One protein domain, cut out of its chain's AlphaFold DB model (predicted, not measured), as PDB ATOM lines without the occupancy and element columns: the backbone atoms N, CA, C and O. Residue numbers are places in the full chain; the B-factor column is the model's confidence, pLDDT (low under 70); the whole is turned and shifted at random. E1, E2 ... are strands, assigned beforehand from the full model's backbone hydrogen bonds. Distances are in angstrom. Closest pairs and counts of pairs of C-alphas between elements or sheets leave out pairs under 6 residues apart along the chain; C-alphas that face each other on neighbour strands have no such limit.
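Overview. This is residues 3 to 64 of the 68 residues of the protein "LPD28 domain-containing protein" of Lachnospiraceae bacterium (UniProt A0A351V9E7). With little regular structure, this is one strongly twisted sheet of four strands, with loops 6 to 18 and 51 to 64 outside it. Among 62 printed residues, 22 are in strands E1 to E4, under half; the class is all strand, the sheet antiparallel, ordered E1 E4 E2 E3. It is compact, radius of gyration of the C-alphas 11.4 A, spanning 35 by 26 by 17 A.

Arrangement. E1, residues 3 to 5, is antiparallel to E4, residues 44 to 50, with N 3 and O 49 within hydrogen-bond range at 2.9 A. E4 is antiparallel to E2, residues 19 to 25; N 48 and O 21 are 2.7 A apart. E2 and E3, residues 33 to 37, are a hairpin; N 22 and O 37 are 2.7 A apart.

Along the chain. E1 begins at C-alpha 3 (40.910, 2.679, 38.192); E4, 17.8 A from first to last C-alpha, ends at C-alpha 50 (42.082, 8.733, 36.051).

Size, cuts and confidence. The printed part has no cut, link E1 to E2 is long, and pLDDT is under 70 for instance at residues 27 to 33.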
ATOM      1  N   LEU A   3      41.853   3.624  37.598       81.94
ATOM      2  CA  LEU A   3      40.910   2.679  38.192       81.94
ATOM      3  C   LEU A   3      39.823   2.349  37.169       81.94
ATOM      4  O   LEU A   3      39.240   3.251  36.574       81.94
ATOM      5  N   PHE A   4      39.564   1.060  36.972       80.12
ATOM      6  CA  PHE A   4      38.498   0.561  36.110       80.12
ATOM      7  C   PHE A   4      37.440  -0.138  36.961       80.12
ATOM      8  O   PHE A   4      37.775  -0.931  37.841       80.12
ATOM      9  N   ASN A   5      36.172   0.146  36.680       77.75
ATOM     10  CA  ASN A   5      35.024  -0.515  37.281       77.75
ATOM     11  C   ASN A   5      34.066  -0.971  36.179       77.75
ATOM     12  O   ASN A   5      33.749  -0.195  35.287       77.75
ATOM     13  N   CYS A   6      33.570  -2.203  36.250       74.50
ATOM     14  CA  CYS A   6      32.554  -2.711  35.325       74.50
ATOM     15  C   CYS A   6      31.133  -2.220  35.659       74.50
ATOM     16  O   CYS A   6      30.237  -2.339  34.831       74.50
ATOM     17  N   ALA A   7      30.911  -1.645  36.846       73.19
ATOM     18  CA  ALA A   7      29.650  -0.996  37.193       73.19
ATOM     19  C   ALA A   7      29.664   0.505  36.853       73.19
ATOM     20  O   ALA A   7      30.702   1.168  36.902       73.19
ATOM     21  N   GLY A   8      28.484   1.051  36.551       72.19
ATOM     22  CA  GLY A   8      28.298   2.496  36.447       72.19
ATOM     23  C   GLY A   8      28.570   3.175  37.790       72.19
ATOM     24  O   GLY A   8      28.138   2.693  38.838       72.19
ATOM     25  N   ILE A   9      29.304   4.285  37.762       77.12
ATOM     26  CA  ILE A   9      29.626   5.081  38.951       77.12
ATOM     27  C   ILE A   9      28.749   6.333  38.946       77.12
ATOM     28  O   ILE A   9      28.583   6.973  37.904       77.12
ATOM     29  N   ASP A  10      28.198   6.713  40.102       79.00
ATOM     30  CA  ASP A  10      27.547   8.017  40.228       79.00
ATOM     31  C   ASP A  10      28.608   9.116  40.119       79.00
ATOM     32  O   ASP A  10      29.470   9.270  40.985       79.00
ATOM     33  N   ARG A  11      28.534   9.908  39.052       77.12
ATOM     34  CA  ARG A  11      29.476  10.999  38.770       77.12
ATOM     35  C   ARG A  11      29.515  12.054  39.864       77.12
ATOM     36  O   ARG A  11      30.533  12.711  40.015       77.12
ATOM     37  N   LYS A  12      28.447  12.193  40.654       80.44
ATOM     38  CA  LYS A  12      28.422  13.096  41.814       80.44
ATOM     39  C   LYS A  12      29.355  12.643  42.934       80.44
ATOM     40  O   LYS A  12      29.696  13.439  43.798       80.44
ATOM     41  N   THR A  13      29.739  11.367  42.930       83.75
ATOM     42  CA  THR A  13      30.684  10.792  43.894       83.75
ATOM     43  C   THR A  13      32.129  10.857  43.409       83.75
ATOM     44  O   THR A  13      33.034  10.544  44.179       83.75
ATOM     45  N   VAL A  14      32.359  11.265  42.154       82.44
ATOM     46  CA  VAL A  14      33.700  11.409  41.588       82.44
ATOM     47  C   VAL A  14      34.307  12.730  42.078       82.44
ATOM     48  O   VAL A  14      33.716  13.785  41.849       82.44
ATOM     49  N   PRO A  15      35.470  12.692  42.750       85.00
ATOM     50  CA  PRO A  15      36.239  13.882  43.099       85.00
ATOM     51  C   PRO A  15      36.535  14.779  41.889       85.00
ATOM     52  O   PRO A  15      36.833  14.278  40.807       85.00
ATOM     53  N   GLU A  16      36.534  16.100  42.084       82.25
ATOM     54  CA  GLU A  16      36.814  17.079  41.016       82.25
ATOM     55  C   GLU A  16      38.237  16.965  40.432       82.25
ATOM     56  O   GLU A  16      38.482  17.431  39.322       82.25
ATOM     57  N   ASP A  17      39.177  16.322  41.139       87.06
ATOM     58  CA  ASP A  17      40.543  16.066  40.658       87.06
ATOM     59  C   ASP A  17      40.660  14.821  39.759       87.06
ATOM     60  O   ASP A  17      41.769  14.456  39.352       87.06
ATOM     61  N   LEU A  18      39.546  14.141  39.466       86.38
ATOM     62  CA  LEU A  18      39.511  12.932  38.651       86.38
ATOM     63  C   LEU A  18      38.691  13.119  37.378       86.38
ATOM     64  O   LEU A  18      37.550  13.575  37.379       86.38
ATOM     65  N   PHE A  19      39.261  12.646  36.276       86.75
ATOM     66  CA  PHE A  19      38.565  12.503  35.011       86.75
ATOM     67  C   PHE A  19      37.827  11.165  34.985       86.75
ATOM     68  O   PHE A  19      38.394  10.119  35.318       86.75
ATOM     69  N   CYS A  20      36.564  11.208  34.565       87.19
ATOM     70  CA  CYS A  20      35.679  10.056  34.466       87.19
ATOM     71  C   CYS A  20      35.286   9.812  33.011       87.19
ATOM     72  O   CYS A  20      34.770  10.709  32.342       87.19
ATOM     73  N   TYR A  21      35.478   8.582  32.547       87.06
ATOM     74  CA  TYR A  21      35.133   8.154  31.198       87.06
ATOM     75  C   TYR A  21      34.403   6.818  31.236       87.06
ATOM     76  O   TYR A  21      34.705   5.978  32.070       87.06
ATOM     77  N   ASP A  22      33.486   6.593  30.311       86.31
ATOM     78  CA  ASP A  22      32.814   5.316  30.124       86.31
ATOM     79  C   ASP A  22      33.382   4.591  28.901       86.31
ATOM     80  O   ASP A  22      33.740   5.203  27.890       86.31
ATOM     81  N   VAL A  23      33.450   3.270  29.002       83.62
ATOM     82  CA  VAL A  23      33.898   2.361  27.951       83.62
ATOM     83  C   VAL A  23      32.682   1.676  27.356       83.62
ATOM     84  O   VAL A  23      31.823   1.166  28.079       83.62
ATOM     85  N   ARG A  24      32.619   1.658  26.029       81.81
ATOM     86  CA  ARG A  24      31.587   0.967  25.260       81.81
ATOM     87  C   ARG A  24      32.132  -0.357  24.712       81.81
ATOM     88  O   ARG A  24      33.240  -0.373  24.171       81.81
ATOM     89  N   HIS A  25      31.348  -1.432  24.818       74.94
ATOM     90  CA  HIS A  25      31.621  -2.694  24.110       74.94
ATOM     91  C   HIS A  25      30.951  -2.713  22.726       74.94
ATOM     92  O   HIS A  25      30.035  -1.926  22.464       74.94
ATOM     93  N   ASP A  26      31.436  -3.569  21.826       70.25
ATOM     94  CA  ASP A  26      30.864  -3.706  20.481       70.25
ATOM     95  C   ASP A  26      29.417  -4.239  20.499       70.25
ATOM     96  O   ASP A  26      28.961  -4.821  21.480       70.25
ATOM     97  N   ASP A  27      28.668  -3.998  19.422       67.31
ATOM     98  CA  ASP A  27      27.275  -4.456  19.306       67.31
ATOM     99  C   ASP A  27      27.156  -5.987  19.127       67.31
ATOM    100  O   ASP A  27      26.091  -6.555  19.362       67.31
ATOM    101  N   ASP A  28      28.256  -6.654  18.774       63.97
ATOM    102  CA  ASP A  28      28.358  -8.095  18.527       63.97
ATOM    103  C   ASP A  28      28.765  -8.891  19.790       63.97
ATOM    104  O   ASP A  28      28.974 -10.104  19.727       63.97
ATOM    105  N   CYS A  29      28.860  -8.229  20.954       58.72
ATOM    106  CA  CYS A  29      29.290  -8.802  22.232       58.72
ATOM    107  C   CYS A  29      30.632  -9.560  22.167       58.72
ATOM    108  O   CYS A  29      30.850 -10.495  22.941       58.72
ATOM    109  N   GLN A  30      31.571  -9.157  21.302       59.28
ATOM    110  CA  GLN A  30      32.848  -9.878  21.140       59.28
ATOM    111  C   GLN A  30      33.856  -9.649  22.282       59.28
ATOM    112  O   GLN A  30      34.961 -10.190  22.266       59.28
ATOM    113  N   GLY A  31      33.492  -8.852  23.293       58.97
ATOM    114  CA  GLY A  31      34.344  -8.566  24.452       58.97
ATOM    115  C   GLY A  31      35.476  -7.574  24.166       58.97
ATOM    116  O   GLY A  31      36.418  -7.482  24.951       58.97
ATOM    117  N   ILE A  32      35.394  -6.833  23.057       64.56
ATOM    118  CA  ILE A  32      36.387  -5.829  22.671       64.56
ATOM    119  C   ILE A  32      35.911  -4.440  23.110       64.56
ATOM    120  O   ILE A  32      34.773  -4.037  22.859       64.56
ATOM    121  N   ALA A  33      36.808  -3.693  23.755       65.81
ATOM    122  CA  ALA A  33      36.606  -2.281  24.045       65.81
ATOM    123  C   ALA A  33      36.690  -1.484  22.739       65.81
ATOM    124  O   ALA A  33      37.767  -1.333  22.166       65.81
ATOM    125  N   CYS A  34      35.566  -0.967  22.253       70.44
ATOM    126  CA  CYS A  34      35.557  -0.238  20.985       70.44
ATOM    127  C   CYS A  34      35.859   1.246  21.156       70.44
ATOM    128  O   CYS A  34      36.447   1.871  20.273       70.44
ATOM    129  N   GLU A  35      35.408   1.836  22.261       75.50
ATOM    130  CA  GLU A  35      35.377   3.287  22.380       75.50
ATOM    131  C   GLU A  35      35.363   3.738  23.839       75.50
ATOM    132  O   GLU A  35      34.614   3.200  24.656       75.50
ATOM    133  N   ILE A  36      36.156   4.766  24.146       82.19
ATOM    134  CA  ILE A  36      36.107   5.486  25.422       82.19
ATOM    135  C   ILE A  36      35.487   6.860  25.167       82.19
ATOM    136  O   ILE A  36      35.908   7.583  24.259       82.19
ATOM    137  N   LYS A  37      34.484   7.218  25.969       80.94
ATOM    138  CA  LYS A  37      33.727   8.471  25.868       80.94
ATOM    139  C   LYS A  37      33.512   9.091  27.241       80.94
ATOM    140  O   LYS A  37      33.434   8.367  28.225       80.94
ATOM    141  N   PRO A  38      33.289  10.410  27.336       82.62
ATOM    142  CA  PRO A  38      32.886  11.034  28.588       82.62
ATOM    143  C   PRO A  38      31.577  10.493  29.152       82.62
ATOM    144  O   PRO A  38      31.381  10.638  30.344       82.62
ATOM    145  N   TYR A  39      30.674   9.924  28.345       80.12
ATOM    146  CA  TYR A  39      29.442   9.259  28.790       80.12
ATOM    147  C   TYR A  39      28.966   8.233  27.760       80.12
ATOM    148  O   TYR A  39      28.953   8.523  26.560       80.12
ATOM    149  N   VAL A  40      28.548   7.056  28.228       80.12
ATOM    150  CA  VAL A  40      27.960   5.993  27.399       80.12
ATOM    151  C   VAL A  40      26.629   5.562  28.012       80.12
ATOM    152  O   VAL A  40      26.597   4.969  29.083       80.12
ATOM    153  N   ALA A  41      25.525   5.839  27.314       72.69
ATOM    154  CA  ALA A  41      24.183   5.443  27.754       72.69
ATOM    155  C   ALA A  41      23.790   4.018  27.323       72.69
ATOM    156  O   ALA A  41      22.946   3.395  27.957       72.69
ATOM    157  N   VAL A  42      24.368   3.517  26.224       68.25
ATOM    158  CA  VAL A  42      24.002   2.240  25.591       68.25
ATOM    159  C   VAL A  42      25.272   1.432  25.342       68.25
ATOM    160  O   VAL A  42      26.271   1.988  24.884       68.25
ATOM    161  N   ASN A  43      25.231   0.134  25.652       71.69
ATOM    162  CA  ASN A  43      26.377  -0.787  25.644       71.69
ATOM    163  C   ASN A  43      27.512  -0.359  26.587       71.69
ATOM    164  O   ASN A  43      28.697  -0.486  26.264       71.69
ATOM    165  N   HIS A  44      27.148   0.167  27.760       78.44
ATOM    166  CA  HIS A  44      28.106   0.438  28.830       78.44
ATOM    167  C   HIS A  44      28.807  -0.864  29.226       78.44
ATOM    168  O   HIS A  44      28.159  -1.879  29.477       78.44
ATOM    169  N   TRP A  45      30.136  -0.843  29.199       78.94
ATOM    170  CA  TRP A  45      30.972  -1.970  29.605       78.94
ATOM    171  C   TRP A  45      31.691  -1.699  30.926       78.94
ATOM    172  O   TRP A  45      31.940  -2.612  31.710       78.94
ATOM    173  N   GLY A  46      32.019  -0.435  31.179       84.31
ATOM    174  CA  GLY A  46      32.641  -0.012  32.419       84.31
ATOM    175  C   GLY A  46      32.965   1.471  32.429       84.31
ATOM    176  O   GLY A  46      32.777   2.179  31.443       84.31
ATOM    177  N   THR A  47      33.477   1.933  33.558       86.44
ATOM    178  CA  THR A  47      33.884   3.310  33.807       86.44
ATOM    179  C   THR A  47      35.358   3.333  34.219       86.44
ATOM    180  O   THR A  47      35.817   2.520  35.023       86.44
ATOM    181  N   ILE A  48      36.108   4.271  33.650       86.81
ATOM    182  CA  ILE A  48      37.512   4.563  33.920       86.81
ATOM    183  C   ILE A  48      37.591   5.871  34.705       86.81
ATOM    184  O   ILE A  48      37.075   6.901  34.269       86.81
ATOM    185  N   LEU A  49      38.305   5.835  35.826       87.00
ATOM    186  CA  LEU A  49      38.702   7.005  36.603       87.00
ATOM    187  C   LEU A  49      40.216   7.192  36.514       87.00
ATOM    188  O   LEU A  49      40.990   6.258  36.745       87.00
ATOM    189  N   THR A  50      40.658   8.405  36.199       86.50
ATOM    190  CA  THR A  50      42.082   8.733  36.051       86.50
ATOM    191  C   THR A  50      42.378  10.143  36.552       86.50
ATOM    192  O   THR A  50      41.565  11.045  36.408       86.50
ATOM    193  N   LYS A  51      43.566  10.344  37.136       87.44
ATOM    194  CA  LYS A  51      44.074  11.678  37.528       87.44
ATOM    195  C   LYS A  51      44.595  12.494  36.341       87.44
ATOM    196  O   LYS A  51      44.949  13.657  36.496       87.44
ATOM    197  N   THR A  52      44.713  11.871  35.176       85.50
ATOM    198  CA  THR A  52      45.269  12.481  33.968       85.50
ATOM    199  C   THR A  52      44.246  12.388  32.855       85.50
ATOM    200  O   THR A  52      43.679  11.315  32.641       85.50
ATOM    201  N   GLU A  53      44.031  13.499  32.157       83.44
ATOM    202  CA  GLU A  53      43.122  13.564  31.020       83.44
ATOM    203  C   GLU A  53      43.575  12.605  29.911       83.44
ATOM    204  O   GLU A  53      44.760  12.536  29.569       83.44
ATOM    205  N   ILE A  54      42.631  11.844  29.358       82.06
ATOM    206  CA  ILE A  54      42.893  10.996  28.196       82.06
ATOM    207  C   ILE A  54      42.764  11.880  26.949       82.06
ATOM    208  O   ILE A  54      41.691  12.454  26.746       82.06
ATOM    209  N   PRO A  55      43.803  11.988  26.100       78.50
ATOM    210  CA  PRO A  55      43.725  12.769  24.872       78.50
ATOM    211  C   PRO A  55      42.731  12.107  23.911       78.50
ATOM    212  O   PRO A  55      43.030  11.098  23.270       78.50
ATOM    213  N   MET A  56      41.524  12.663  23.849       77.75
ATOM    214  CA  MET A  56      40.464  12.209  22.953       77.75
ATOM    215  C   MET A  56      40.734  12.694  21.525       77.75
ATOM    216  O   MET A  56      41.230  13.802  21.322       77.75
ATOM    217  N   ALA A  57      40.382  11.880  20.527       73.62
ATOM    218  CA  ALA A  57      40.413  12.307  19.133       73.62
ATOM    219  C   ALA A  57      39.292  13.323  18.845       73.62
ATOM    220  O   ALA A  57      38.375  13.525  19.652       73.62
ATOM    221  N   GLU A  58      39.366  13.958  17.674       64.38
ATOM    222  CA  GLU A  58      38.385  14.933  17.197       64.38
ATOM    223  C   GLU A  58      36.966  14.331  17.267       64.38
ATOM    224  O   GLU A  58      36.664  13.324  16.627       64.38
ATOM    225  N   GLY A  59      36.117  14.887  18.141       66.31
ATOM    226  CA  GLY A  59      34.793  14.336  18.466       66.31
ATOM    227  C   GLY A  59      34.624  13.776  19.886       66.31
ATOM    228  O   GLY A  59      33.544  13.272  20.198       66.31
ATOM    229  N   GLY A  60      35.640  13.872  20.755       69.00
ATOM    230  CA  GLY A  60      35.528  13.515  22.180       69.00
ATOM    231  C   GLY A  60      35.502  12.006  22.430       69.00
ATOM    232  O   GLY A  60      34.840  11.533  23.354       69.00
ATOM    233  N   ARG A  61      36.160  11.248  21.550       69.12
ATOM    234  CA  ARG A  61      36.142   9.784  21.511       69.12
ATOM    235  C   ARG A  61      37.564   9.278  21.397       69.12
ATOM    236  O   ARG A  61      38.338   9.804  20.599       69.12
ATOM    237  N   TYR A  62      37.904   8.248  22.157       75.19
ATOM    238  CA  TYR A  62      39.155   7.529  21.970       75.19
ATOM    239  C   TYR A  62      38.848   6.153  21.392       75.19
ATOM    240  O   TYR A  62      38.168   5.342  22.022       75.19
ATOM    241  N   TYR A  63      39.354   5.913  20.185       67.94
ATOM    242  CA  TYR A  63      39.352   4.601  19.559       67.94
ATOM    243  C   TYR A  63      40.646   3.901  19.934       67.94
ATOM    244  O   TYR A  63      41.737   4.428  19.691       67.94
ATOM    245  N   GLN A  64      40.533   2.705  20.508       62.91
ATOM    246  CA  GLN A  64      41.693   1.845  20.652       62.91
ATOM    247  C   GLN A  64      42.121   1.482  19.225       62.91
ATOM    248  O   GLN A  64      41.402   0.776  18.519       62.91
TER     249      GLN A  64